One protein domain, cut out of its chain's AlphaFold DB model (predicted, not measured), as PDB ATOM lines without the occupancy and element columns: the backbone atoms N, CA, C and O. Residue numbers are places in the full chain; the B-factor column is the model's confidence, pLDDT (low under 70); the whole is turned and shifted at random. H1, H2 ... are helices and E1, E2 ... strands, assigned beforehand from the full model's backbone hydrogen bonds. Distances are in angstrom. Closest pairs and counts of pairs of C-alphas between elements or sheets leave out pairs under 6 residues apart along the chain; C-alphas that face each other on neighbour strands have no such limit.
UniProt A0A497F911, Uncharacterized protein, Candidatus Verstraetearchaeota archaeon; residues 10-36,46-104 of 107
ATOM      1  N   HIS A  10      49.825  29.180  20.459       77.25
ATOM      2  CA  HIS A  10      50.532  28.555  21.573       77.25
ATOM      3  C   HIS A  10      50.050  27.139  21.913       77.25
ATOM      4  O   HIS A  10      50.802  26.399  22.544       77.25
ATOM      5  N   TYR A  11      48.845  26.734  21.487       81.81
ATOM      6  CA  TYR A  11      48.436  25.330  21.597       81.81
ATOM      7  C   TYR A  11      49.337  24.435  20.732       81.81
ATOM      8  O   TYR A  11      49.739  23.359  21.172       81.81
ATOM      9  N   VAL A  12      49.725  24.916  19.543       79.38
ATOM     10  CA  VAL A  12      50.672  24.231  18.649       79.38
ATOM     11  C   VAL A  12      52.065  24.209  19.273       79.38
ATOM     12  O   VAL A  12      52.662  23.141  19.380       79.38
ATOM     13  N   ASP A  13      52.544  25.354  19.773       83.00
ATOM     14  CA  ASP A  13      53.846  25.433  20.454       83.00
ATOM     15  C   ASP A  13      53.926  24.446  21.625       83.00
ATOM     16  O   ASP A  13      54.940  23.775  21.823       83.00
ATOM     17  N   SER A  14      52.864  24.345  22.430       84.69
ATOM     18  CA  SER A  14      52.828  23.405  23.548       84.69
ATOM     19  C   SER A  14      52.871  21.958  23.076       84.69
ATOM     20  O   SER A  14      53.580  21.168  23.690       84.69
ATOM     21  N   ALA A  15      52.140  21.602  22.017       85.31
ATOM     22  CA  ALA A  15      52.158  20.244  21.482       85.31
ATOM     23  C   ALA A  15      53.560  19.863  20.979       85.31
ATOM     24  O   ALA A  15      54.063  18.789  21.310       85.31
ATOM     25  N   ILE A  16      54.233  20.773  20.263       86.69
ATOM     26  CA  ILE A  16      55.619  20.588  19.804       86.69
ATOM     27  C   ILE A  16      56.554  20.373  20.999       86.69
ATOM     28  O   ILE A  16      57.331  19.417  21.016       86.69
ATOM     29  N   ASN A  17      56.452  21.216  22.029       88.69
ATOM     30  CA  ASN A  17      57.281  21.091  23.229       88.69
ATOM     31  C   ASN A  17      57.042  19.769  23.973       88.69
ATOM     32  O   ASN A  17      58.007  19.152  24.429       88.69
ATOM     33  N   SER A  18      55.792  19.304  24.054       87.31
ATOM     34  CA  SER A  18      55.456  18.005  24.644       87.31
ATOM     35  C   SER A  18      56.129  16.854  23.893       87.31
ATOM     36  O   SER A  18      56.737  15.988  24.522       87.31
ATOM     37  N   VAL A  19      56.094  16.868  22.555       89.56
ATOM     38  CA  VAL A  19      56.752  15.844  21.723       89.56
ATOM     39  C   VAL A  19      58.273  15.891  21.885       89.56
ATOM     40  O   VAL A  19      58.901  14.851  22.084       89.56
ATOM     41  N   ILE A  20      58.880  17.080  21.879       90.06
ATOM     42  CA  ILE A  20      60.328  17.234  22.103       90.06
ATOM     43  C   ILE A  20      60.727  16.685  23.479       90.06
ATOM     44  O   ILE A  20      61.724  15.969  23.595       90.06
ATOM     45  N   GLY A  21      59.959  17.001  24.525       89.19
ATOM     46  CA  GLY A  21      60.201  16.505  25.880       89.19
ATOM     47  C   GLY A  21      60.105  14.982  25.973       89.19
ATOM     48  O   GLY A  21      60.982  14.348  26.562       89.19
ATOM     49  N   LEU A  22      59.090  14.400  25.331       91.31
ATOM     50  CA  LEU A  22      58.890  12.955  25.229       91.31
ATOM     51  C   LEU A  22      60.094  12.263  24.575       91.31
ATOM     52  O   LEU A  22      60.656  11.334  25.156       91.31
ATOM     53  N   VAL A  23      60.544  12.755  23.418       92.75
ATOM     54  CA  VAL A  23      61.702  12.190  22.706       92.75
ATOM     55  C   VAL A  23      62.979  12.322  23.538       92.75
ATOM     56  O   VAL A  23      63.705  11.343  23.702       92.75
ATOM     57  N   LYS A  24      63.245  13.491  24.137       93.88
ATOM     58  CA  LYS A  24      64.424  13.696  25.002       93.88
ATOM     59  C   LYS A  24      64.429  12.754  26.208       93.88
ATOM     60  O   LYS A  24      65.467  12.179  26.541       93.88
ATOM     61  N   GLY A  25      63.279  12.592  26.863       92.00
ATOM     62  CA  GLY A  25      63.117  11.674  27.990       92.00
ATOM     63  C   GLY A  25      63.373  10.227  27.582       92.00
ATOM     64  O   GLY A  25      64.104   9.509  28.269       92.00
ATOM     65  N   TRP A  26      62.845   9.829  26.426       95.06
ATOM     66  CA  TRP A  26      63.078   8.509  25.861       95.06
ATOM     67  C   TRP A  26      64.553   8.253  25.545       95.06
ATOM     68  O   TRP A  26      65.091   7.252  26.008       95.06
ATOM     69  N   VAL A  27      65.239   9.180  24.862       94.88
ATOM     70  CA  VAL A  27      66.682   9.067  24.560       94.88
ATOM     71  C   VAL A  27      67.495   8.888  25.844       94.88
ATOM     72  O   VAL A  27      68.369   8.026  25.920       94.88
ATOM     73  N   LYS A  28      67.173   9.641  26.902       96.06
ATOM     74  CA  LYS A  28      67.835   9.504  28.209       96.06
ATOM     75  C   LYS A  28      67.634   8.118  28.828       96.06
ATOM     76  O   LYS A  28      68.556   7.596  29.453       96.06
ATOM     77  N   LEU A  29      66.442   7.533  28.702       95.38
ATOM     78  CA  LEU A  29      66.157   6.179  29.191       95.38
ATOM     79  C   LEU A  29      66.835   5.113  28.330       95.38
ATOM     80  O   LEU A  29      67.370   4.151  28.879       95.38
ATOM     81  N   HIS A  30      66.854   5.308  27.014       95.31
ATOM     82  CA  HIS A  30      67.522   4.431  26.059       95.31
ATOM     83  C   HIS A  30      69.022   4.345  26.351       95.31
ATOM     84  O   HIS A  30      69.542   3.255  26.564       95.31
ATOM     85  N   ASN A  31      69.689   5.489  26.519       96.12
ATOM     86  CA  ASN A  31      71.117   5.548  26.848       96.12
ATOM     87  C   ASN A  31      71.461   4.911  28.208       96.12
ATOM     88  O   ASN A  31      72.616   4.606  28.471       96.12
ATOM     89  N   ARG A  32      70.469   4.714  29.085       96.38
ATOM     90  CA  ARG A  32      70.617   4.026  30.378       96.38
ATOM     91  C   ARG A  32      70.236   2.541  30.320       96.38
ATOM     92  O   ARG A  32      70.151   1.920  31.373       96.38
ATOM     93  N   GLY A  33      69.918   2.001  29.139       95.00
ATOM     94  CA  GLY A  33      69.422   0.631  28.968       95.00
ATOM     95  C   GLY A  33      68.034   0.381  29.575       95.00
ATOM     96  O   GLY A  33      67.669  -0.761  29.827       95.00
ATOM     97  N   LYS A  34      67.260   1.439  29.865       94.56
ATOM     98  CA  LYS A  34      65.949   1.349  30.541       94.56
ATOM     99  C   LYS A  34      64.754   1.500  29.601       94.56
ATOM    100  O   LYS A  34      63.627   1.237  30.018       94.56
ATOM    101  N   ALA A  35      64.962   1.964  28.369       92.75
ATOM    102  CA  ALA A  35      63.879   2.075  27.395       92.75
ATOM    103  C   ALA A  35      63.513   0.686  26.858       92.75
ATOM    104  O   ALA A  35      64.356   0.004  26.286       92.75
ATOM    105  N   LYS A  36      62.254   0.283  27.046       87.25
ATOM    106  CA  LYS A  36      61.740  -1.026  26.604       87.25
ATOM    107  C   LYS A  36      61.017  -0.972  25.257       87.25
ATOM    108  O   LYS A  36      60.962  -1.967  24.551       87.25
ATOM    109  N   VAL A  46      47.790  19.870  26.925       88.94
ATOM    110  CA  VAL A  46      48.361  21.135  26.478       88.94
ATOM    111  C   VAL A  46      48.636  22.015  27.685       88.94
ATOM    112  O   VAL A  46      47.766  22.253  28.521       88.94
ATOM    113  N   TYR A  47      49.860  22.521  27.748       90.62
ATOM    114  CA  TYR A  47      50.253  23.555  28.682       90.62
ATOM    115  C   TYR A  47      49.786  24.927  28.188       90.62
ATOM    116  O   TYR A  47      50.088  25.355  27.071       90.62
ATOM    117  N   ILE A  48      49.082  25.645  29.055       90.31
ATOM    118  CA  ILE A  48      48.573  26.986  28.789       90.31
ATOM    119  C   ILE A  48      49.433  27.985  29.554       90.31
ATOM    120  O   ILE A  48      49.464  28.005  30.786       90.31
ATOM    121  N   LYS A  49      50.128  28.839  28.799       90.12
ATOM    122  CA  LYS A  49      50.944  29.926  29.348       90.12
ATOM    123  C   LYS A  49      50.070  30.954  30.066       90.12
ATOM    124  O   LYS A  49      48.937  31.205  29.665       90.12
ATOM    125  N   THR A  50      50.649  31.623  31.060       91.81
ATOM    126  CA  THR A  50      50.001  32.704  31.823       91.81
ATOM    127  C   THR A  50      49.496  33.854  30.955       91.81
ATOM    128  O   THR A  50      48.518  34.494  31.305       91.81
ATOM    129  N   THR A  51      50.095  34.083  29.787       89.81
ATOM    130  CA  THR A  51      49.660  35.109  28.824       89.81
ATOM    131  C   THR A  51      48.365  34.766  28.082       89.81
ATOM    132  O   THR A  51      47.795  35.632  27.421       89.81
ATOM    133  N   LEU A  52      47.898  33.516  28.152       91.31
ATOM    134  CA  LEU A  52      46.688  33.052  27.468       91.31
ATOM    135  C   LEU A  52      45.454  32.978  28.350       91.31
ATOM    136  O   LEU A  52      44.379  32.614  27.863       91.31
ATOM    137  N   PHE A  53      45.589  33.328  29.618       93.62
ATOM    138  CA  PHE A  53      44.457  33.403  30.510       93.62
ATOM    139  C   PHE A  53      44.553  34.625  31.407       93.62
ATOM    140  O   PHE A  53      45.614  35.206  31.611       93.62
ATOM    141  N   THR A  54      43.419  35.007  31.966       94.44
ATOM    142  CA  THR A  54      43.354  35.993  33.040       94.44
ATOM    143  C   THR A  54      42.571  35.396  34.188       94.44
ATOM    144  O   THR A  54      41.550  34.759  33.945       94.44
ATOM    145  N   CYS A  55      43.006  35.643  35.418       93.50
ATOM    146  CA  CYS A  55      42.199  35.387  36.601       93.50
ATOM    147  C   CYS A  55      41.901  36.730  37.263       93.50
ATOM    148  O   CYS A  55      42.830  37.444  37.643       93.50
ATOM    149  N   LYS A  56      40.623  37.109  37.334       92.06
ATOM    150  CA  LYS A  56      40.179  38.345  37.990       92.06
ATOM    151  C   LYS A  56      38.958  38.043  38.836       92.06
ATOM    152  O   LYS A  56      38.022  37.419  38.351       92.06
ATOM    153  N   ASN A  57      38.970  38.494  40.088       90.50
ATOM    154  CA  ASN A  57      37.869  38.304  41.034       90.50
ATOM    155  C   ASN A  57      37.404  36.839  41.138       90.50
ATOM    156  O   ASN A  57      36.206  36.590  41.215       90.50
ATOM    157  N   GLY A  58      38.337  35.881  41.105       89.75
ATOM    158  CA  GLY A  58      38.040  34.443  41.142       89.75
ATOM    159  C   GLY A  58      37.603  33.833  39.807       89.75
ATOM    160  O   GLY A  58      37.504  32.621  39.720       89.75
ATOM    161  N   VAL A  59      37.411  34.620  38.746       95.12
ATOM    162  CA  VAL A  59      37.013  34.097  37.433       95.12
ATOM    163  C   VAL A  59      38.244  33.875  36.563       95.12
ATOM    164  O   VAL A  59      38.932  34.828  36.176       95.12
ATOM    165  N   LEU A  60      38.505  32.613  36.229       95.38
ATOM    166  CA  LEU A  60      39.545  32.196  35.301       95.38
ATOM    167  C   LEU A  60      38.990  32.177  33.872       95.38
ATOM    168  O   LEU A  60      38.065  31.436  33.554       95.38
ATOM    169  N   LYS A  61      39.590  32.974  32.988       95.31
ATOM    170  CA  LYS A  61      39.220  33.080  31.574       95.31
ATOM    171  C   LYS A  61      40.393  32.670  30.700       95.31
ATOM    172  O   LYS A  61      41.368  33.409  30.598       95.31
ATOM    173  N   VAL A  62      40.285  31.519  30.048       93.62
ATOM    174  CA  VAL A  62      41.307  30.928  29.177       93.62
ATOM    175  C   VAL A  62      40.935  31.144  27.711       93.62
ATOM    176  O   VAL A  62      39.829  30.820  27.289       93.62
ATOM    177  N   SER A  63      41.852  31.683  26.911       91.94
ATOM    178  CA  SER A  63      41.648  31.918  25.477       91.94
ATOM    179  C   SER A  63      41.807  30.625  24.669       91.94
ATOM    180  O   SER A  63      42.892  30.040  24.635       91.94
ATOM    181  N   ILE A  64      40.743  30.185  23.993       88.94
ATOM    182  CA  ILE A  64      40.756  29.029  23.079       88.94
ATOM    183  C   ILE A  64      40.972  29.514  21.642       88.94
ATOM    184  O   ILE A  64      41.920  29.107  20.967       88.94
ATOM    185  N   GLU A  65      40.124  30.446  21.206       89.38
ATOM    186  CA  GLU A  65      40.242  31.160  19.935       89.38
ATOM    187  C   GLU A  65      40.433  32.650  20.252       89.38
ATOM    188  O   GLU A  65      39.566  33.245  20.907       89.38
ATOM    189  N   PRO A  66      41.548  33.273  19.826       85.50
ATOM    190  CA  PRO A  66      41.843  34.659  20.162       85.50
ATOM    191  C   PRO A  66      40.674  35.596  19.836       85.50
ATOM    192  O   PRO A  66      40.192  35.624  18.707       85.50
ATOM    193  N   ARG A  67      40.237  36.380  20.833       85.25
ATOM    194  CA  ARG A  67      39.154  37.379  20.720       85.25
ATOM    195  C   ARG A  67      37.778  36.814  20.331       85.25
ATOM    196  O   ARG A  67      36.889  37.593  20.013       85.25
ATOM    197  N   ARG A  68      37.590  35.488  20.354       90.75
ATOM    198  CA  ARG A  68      36.335  34.837  19.935       90.75
ATOM    199  C   ARG A  68      35.795  33.860  20.964       90.75
ATOM    200  O   ARG A  68      34.649  33.987  21.378       90.75
ATOM    201  N   ARG A  69      36.610  32.890  21.385       91.88
ATOM    202  CA  ARG A  69      36.167  31.788  22.246       91.88
ATOM    203  C   ARG A  69      37.046  31.670  23.473       91.88
ATOM    204  O   ARG A  69      38.270  31.573  23.365       91.88
ATOM    205  N   TYR A  70      36.393  31.590  24.624       92.69
ATOM    206  CA  TYR A  70      37.034  31.443  25.919       92.69
ATOM    207  C   TYR A  70      36.438  30.260  26.677       92.69
ATOM    208  O   TYR A  70      35.242  30.003  26.575       92.69
ATOM    209  N   LEU A  71      37.276  29.563  27.437       92.38
ATOM    210  CA  LEU A  71      36.847  28.704  28.534       92.38
ATOM    211  C   LEU A  71      36.806  29.575  29.794       92.38
ATOM    212  O   LEU A  71      37.788  30.255  30.096       92.38
ATOM    213  N   ILE A  72      35.670  29.592  30.484       94.62
ATOM    214  CA  ILE A  72      35.454  30.390  31.694       94.62
ATOM    215  C   ILE A  72      35.182  29.425  32.841       94.62
ATOM    216  O   ILE A  72      34.375  28.513  32.686       94.62
ATOM    217  N   VAL A  73      35.873  29.620  33.960       94.00
ATOM    218  CA  VAL A  73      35.707  28.841  35.189       94.00
ATOM    219  C   VAL A  73      35.598  29.823  36.347       94.00
ATOM    220  O   VAL A  73      36.503  30.643  36.532       94.00
ATOM    221  N   ASP A  74      34.512  29.760  37.114       94.38
ATOM    222  CA  ASP A  74      34.424  30.487  38.379       94.38
ATOM    223  C   ASP A  74      35.084  29.650  39.479       94.38
ATOM    224  O   ASP A  74      34.592  28.601  39.879       94.38
ATOM    225  N   LEU A  75      36.244  30.100  39.955       92.81
ATOM    226  CA  LEU A  75      36.990  29.404  41.000       92.81
ATOM    227  C   LEU A  75      36.285  29.485  42.360       92.81
ATOM    228  O   LEU A  75      36.594  28.695  43.245       92.81
ATOM    229  N   LYS A  76      35.340  30.412  42.550       91.31
ATOM    230  CA  LYS A  76      34.604  30.542  43.815       91.31
ATOM    231  C   LYS A  76      33.640  29.389  44.060       91.31
ATOM    232  O   LYS A  76      33.307  29.145  45.213       91.31
ATOM    233  N   GLU A  77      33.239  28.673  43.011       93.94
ATOM    234  CA  GLU A  77      32.404  27.471  43.120       93.94
ATOM    235  C   GLU A  77      33.149  26.297  43.783       93.94
ATOM    236  O   GLU A  77      32.535  25.312  44.187       93.94
ATOM    237  N   PHE A  78      34.476  26.394  43.928       91.69
ATOM    238  CA  PHE A  78      35.325  25.339  44.470       91.69
ATOM    239  C   PHE A  78      35.885  25.748  45.837       91.69
ATOM    240  O   PHE A  78      36.974  26.315  45.947       91.69
ATOM    241  N   GLU A  79      35.154  25.431  46.907       90.31
ATOM    242  CA  GLU A  79      35.510  25.834  48.279       90.31
ATOM    243  C   GLU A  79      36.860  25.290  48.768       90.31
ATOM    244  O   GLU A  79      37.512  25.910  49.606       90.31
ATOM    245  N   TRP A  80      37.287  24.151  48.221       89.44
ATOM    246  CA  TRP A  80      38.542  23.475  48.553       89.44
ATOM    247  C   TRP A  80      39.779  24.130  47.923       89.44
ATOM    248  O   TRP A  80      40.903  23.702  48.199       89.44
ATOM    249  N   LEU A  81      39.610  25.143  47.064       90.38
ATOM    250  CA  LEU A  81      40.748  25.838  46.475       90.38
ATOM    251  C   LEU A  81      41.503  26.661  47.527       90.38
ATOM    252  O   LEU A  81      40.883  27.311  48.374       90.38
ATOM    253  N   PRO A  82      42.848  26.696  47.450       87.19
ATOM    254  CA  PRO A  82      43.634  27.545  48.331       87.19
ATOM    255  C   PRO A  82      43.202  29.000  48.138       87.19
ATOM    256  O   PRO A  82      43.028  29.461  47.011       87.19
ATOM    257  N   ARG A  83      43.029  29.728  49.242       82.94
ATOM    258  CA  ARG A  83      42.701  31.167  49.225       82.94
ATOM    259  C   ARG A  83      43.934  32.046  49.438       82.94
ATOM    260  O   ARG A  83      43.902  33.226  49.118       82.94
ATOM    261  N   ASP A  84      45.022  31.462  49.932       87.25
ATOM    262  CA  ASP A  84      46.287  32.109  50.297       87.25
ATOM    263  C   ASP A  84      47.327  32.119  49.157       87.25
ATOM    264  O   ASP A  84      48.524  32.304  49.386       87.25
ATOM    265  N   TYR A  85      46.904  31.911  47.907       89.44
ATOM    266  CA  TYR A  85      47.817  31.959  46.768       89.44
ATOM    267  C   TYR A  85      48.108  33.399  46.332       89.44
ATOM    268  O   TYR A  85      47.254  34.278  46.335       89.44
ATOM    269  N   THR A  86      49.333  33.621  45.863       88.88
ATOM    270  CA  THR A  86      49.782  34.908  45.303       88.88
ATOM    271  C   THR A  86      49.573  35.019  43.797       88.88
ATOM    272  O   THR A  86      49.386  36.112  43.275       88.88
ATOM    273  N   SER A  87      49.657  33.909  43.061       90.25
ATOM    274  CA  SER A  87      49.415  33.905  41.614       90.25
ATOM    275  C   SER A  87      49.029  32.521  41.103       90.25
ATOM    276  O   SER A  87      49.243  31.515  41.779       90.25
ATOM    277  N   ILE A  88      48.475  32.474  39.893       93.31
ATOM    278  CA  ILE A  88      48.232  31.232  39.157       93.31
ATOM    279  C   ILE A  88      49.372  31.044  38.150       93.31
ATOM    280  O   ILE A  88      49.722  31.961  37.402       93.31
ATOM    281  N   GLY A  89      49.997  29.869  38.173       93.19
ATOM    282  CA  GLY A  89      51.015  29.460  37.213       93.19
ATOM    283  C   GLY A  89      50.413  29.012  35.883       93.19
ATOM    284  O   GLY A  89      49.257  29.276  35.576       93.19
ATOM    285  N   GLY A  90      51.202  28.331  35.054       93.00
ATOM    286  CA  GLY A  90      50.646  27.754  33.833       93.00
ATOM    287  C   GLY A  90      49.607  26.674  34.134       93.00
ATOM    288  O   GLY A  90      49.682  25.988  35.156       93.00
ATOM    289  N   LEU A  91      48.636  26.532  33.240       94.25
ATOM    290  CA  LEU A  91      47.576  25.535  33.366       94.25
ATOM    291  C   LEU A  91      47.917  24.313  32.519       94.25
ATOM    292  O   LEU A  91      48.677  24.416  31.555       94.25
ATOM    293  N   ILE A  92      47.318  23.170  32.836       92.50
ATOM    294  CA  ILE A  92      47.376  21.985  31.978       92.50
ATOM    295  C   ILE A  92      45.947  21.613  31.615       92.50
ATOM    296  O   ILE A  92      45.183  21.164  32.465       92.50
ATOM    297  N   LEU A  93      45.599  21.803  30.347       90.62
ATOM    298  CA  LEU A  93      44.338  21.335  29.798       90.62
ATOM    299  C   LEU A  93      44.522  19.909  29.291       90.62
ATOM    300  O   LEU A  93      45.462  19.624  28.544       90.62
ATOM    301  N   LYS A  94      43.625  19.019  29.693       90.38
ATOM    302  CA  LYS A  94      43.574  17.632  29.239       90.38
ATOM    303  C   LYS A  94      42.156  17.306  28.777       90.38
ATOM    304  O   LYS A  94      41.248  18.129  28.879       90.38
ATOM    305  N   GLU A  95      41.968  16.099  28.263       85.94
ATOM    306  CA  GLU A  95      40.634  15.583  27.965       85.94
ATOM    307  C   GLU A  95      39.803  15.522  29.262       85.94
ATOM    308  O   GLU A  95      40.128  14.776  30.178       85.94
ATOM    309  N   GLY A  96      38.765  16.361  29.354       86.62
ATOM    310  CA  GLY A  96      37.812  16.383  30.470       86.62
ATOM    311  C   GLY A  96      38.255  17.119  31.741       86.62
ATOM    312  O   GLY A  96      37.423  17.330  32.616       86.62
ATOM    313  N   GLU A  97      39.515  17.552  31.855       91.06
ATOM    314  CA  GLU A  97      40.022  18.199  33.075       91.06
ATOM    315  C   GLU A  97      40.923  19.415  32.792       91.06
ATOM    316  O   GLU A  97      41.687  19.455  31.820       91.06
ATOM    317  N   LEU A  98      40.854  20.411  33.681       92.12
ATOM    318  CA  LEU A  98      41.752  21.564  33.718       92.12
ATOM    319  C   LEU A  98      42.518  21.554  35.040       92.12
ATOM    320  O   LEU A  98      41.940  21.742  36.105       92.12
ATOM    321  N   ILE A  99      43.835  21.396  34.963       93.81
ATOM    322  CA  ILE A  99      44.711  21.505  36.129       93.81
ATOM    323  C   ILE A  99      45.184  22.946  36.254       93.81
ATOM    324  O   ILE A  99      45.823  23.491  35.347       93.81
ATOM    325  N   ILE A 100      44.907  23.534  37.412       93.56
ATOM    326  CA  ILE A 100      45.304  24.891  37.777       93.56
ATOM    327  C   ILE A 100      46.455  24.797  38.772       93.56
ATOM    328  O   ILE A 100      46.357  24.104  39.782       93.56
ATOM    329  N   THR A 101      47.560  25.488  38.489       93.50
ATOM    330  CA  THR A 101      48.699  25.545  39.410       93.50
ATOM    331  C   THR A 101      48.646  26.831  40.223       93.50
ATOM    332  O   THR A 101      48.634  27.927  39.668       93.50
ATOM    333  N   PHE A 102      48.637  26.708  41.546       92.69
ATOM    334  CA  PHE A 102      48.685  27.850  42.454       92.69
ATOM    335  C   PHE A 102      50.116  28.077  42.931       92.69
ATOM    336  O   PHE A 102      50.842  27.133  43.243       92.69
ATOM    337  N   LYS A 103      50.534  29.340  42.975       91.50
ATOM    338  CA  LYS A 103      51.835  29.762  43.488       91.50
ATOM    339  C   LYS A 103      51.634  30.580  44.749       91.50
ATOM    340  O   LYS A 103      50.913  31.582  44.736       91.50
ATOM    341  N   ARG A 104      52.356  30.210  45.798       90.75
ATOM    342  CA  ARG A 104      52.462  30.969  47.043       90.75
ATOM    343  C   ARG A 104      53.889  31.476  47.196       90.75
ATOM    344  O   ARG A 104      54.831  30.726  46.946       90.75
TER     345      ARG A 104
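Overview. This is residues 10 to 36 and 46 to 104 of the 107 residues of an uncharacterized protein of Candidatus Verstraetearchaeota archaeon (UniProt A0A497F911). A long helix, H1, reaches away from a loose body of two small three-stranded sheets; its residues 10 to 18 graze the sheet E1 E5 E6, and its residues 19 to 24 and 28 to 30 stick out. The two sheets are joined by the tight link from E1 to E2 and by a long loop, residues 75 to 90. The printed part has 86 residues, with one named helix and six named strands in the order H1 E1 E2 E3 E4 E5 E6; the class is mixed, helices and strands. Both sheets, ordered E1 E5 E6 and E2 E3 E4, are antiparallel. The whole is loose, with a radius of gyration of the C-alphas of 16.5 A, and elongated, spanning 50 by 31 by 22 A.

Along the chain. H1, residues 10 to 30, begins at C-alpha 10 (50.532, 28.555, 21.573) and is 29.8 A long. E1 is residues 46 to 48, 6.3 A, and E2 residues 53 to 56, 9.9 A. E3, residues 59 to 65, is 18.0 A long, and E4, residues 69 to 74, 16.3 A. E5 is residues 91 to 94, 9.8 A; E6, residues 97 to 99, 6.5 A, ends at C-alpha 99 (44.711, 21.505, 36.129).

Arrangement. H1 only grazes the sheet E1 E5 E6; the closest C-alphas of H1 and E1, Ser 14 and Tyr 47, are 5.7 A apart. Every O i to N i+4 pair of H1 is within hydrogen-bond range. E1 and E5 are antiparallel at 153 degrees, with N 46 and O 93 2.8 A apart. E5 and E6 form a hairpin, with N 99 and O 92 2.8 A apart. E2, E3 and E4 form a meander, each strand the antiparallel neighbour of the one before; N 61 and O 54 are 2.8 A apart, and N 62 and O 71 2.8 A. E3 and E5 are apart.

Size, cuts and confidence. The farthest C-alphas, Gly 33 and Asn 57, are 50.6 A apart. Residues 37 to 45 are cut out, with 25.9 A between C-alphas 36 and 46. The link from E4 to E5 is long, 16 residues. No printed residue has a pLDDT under 70.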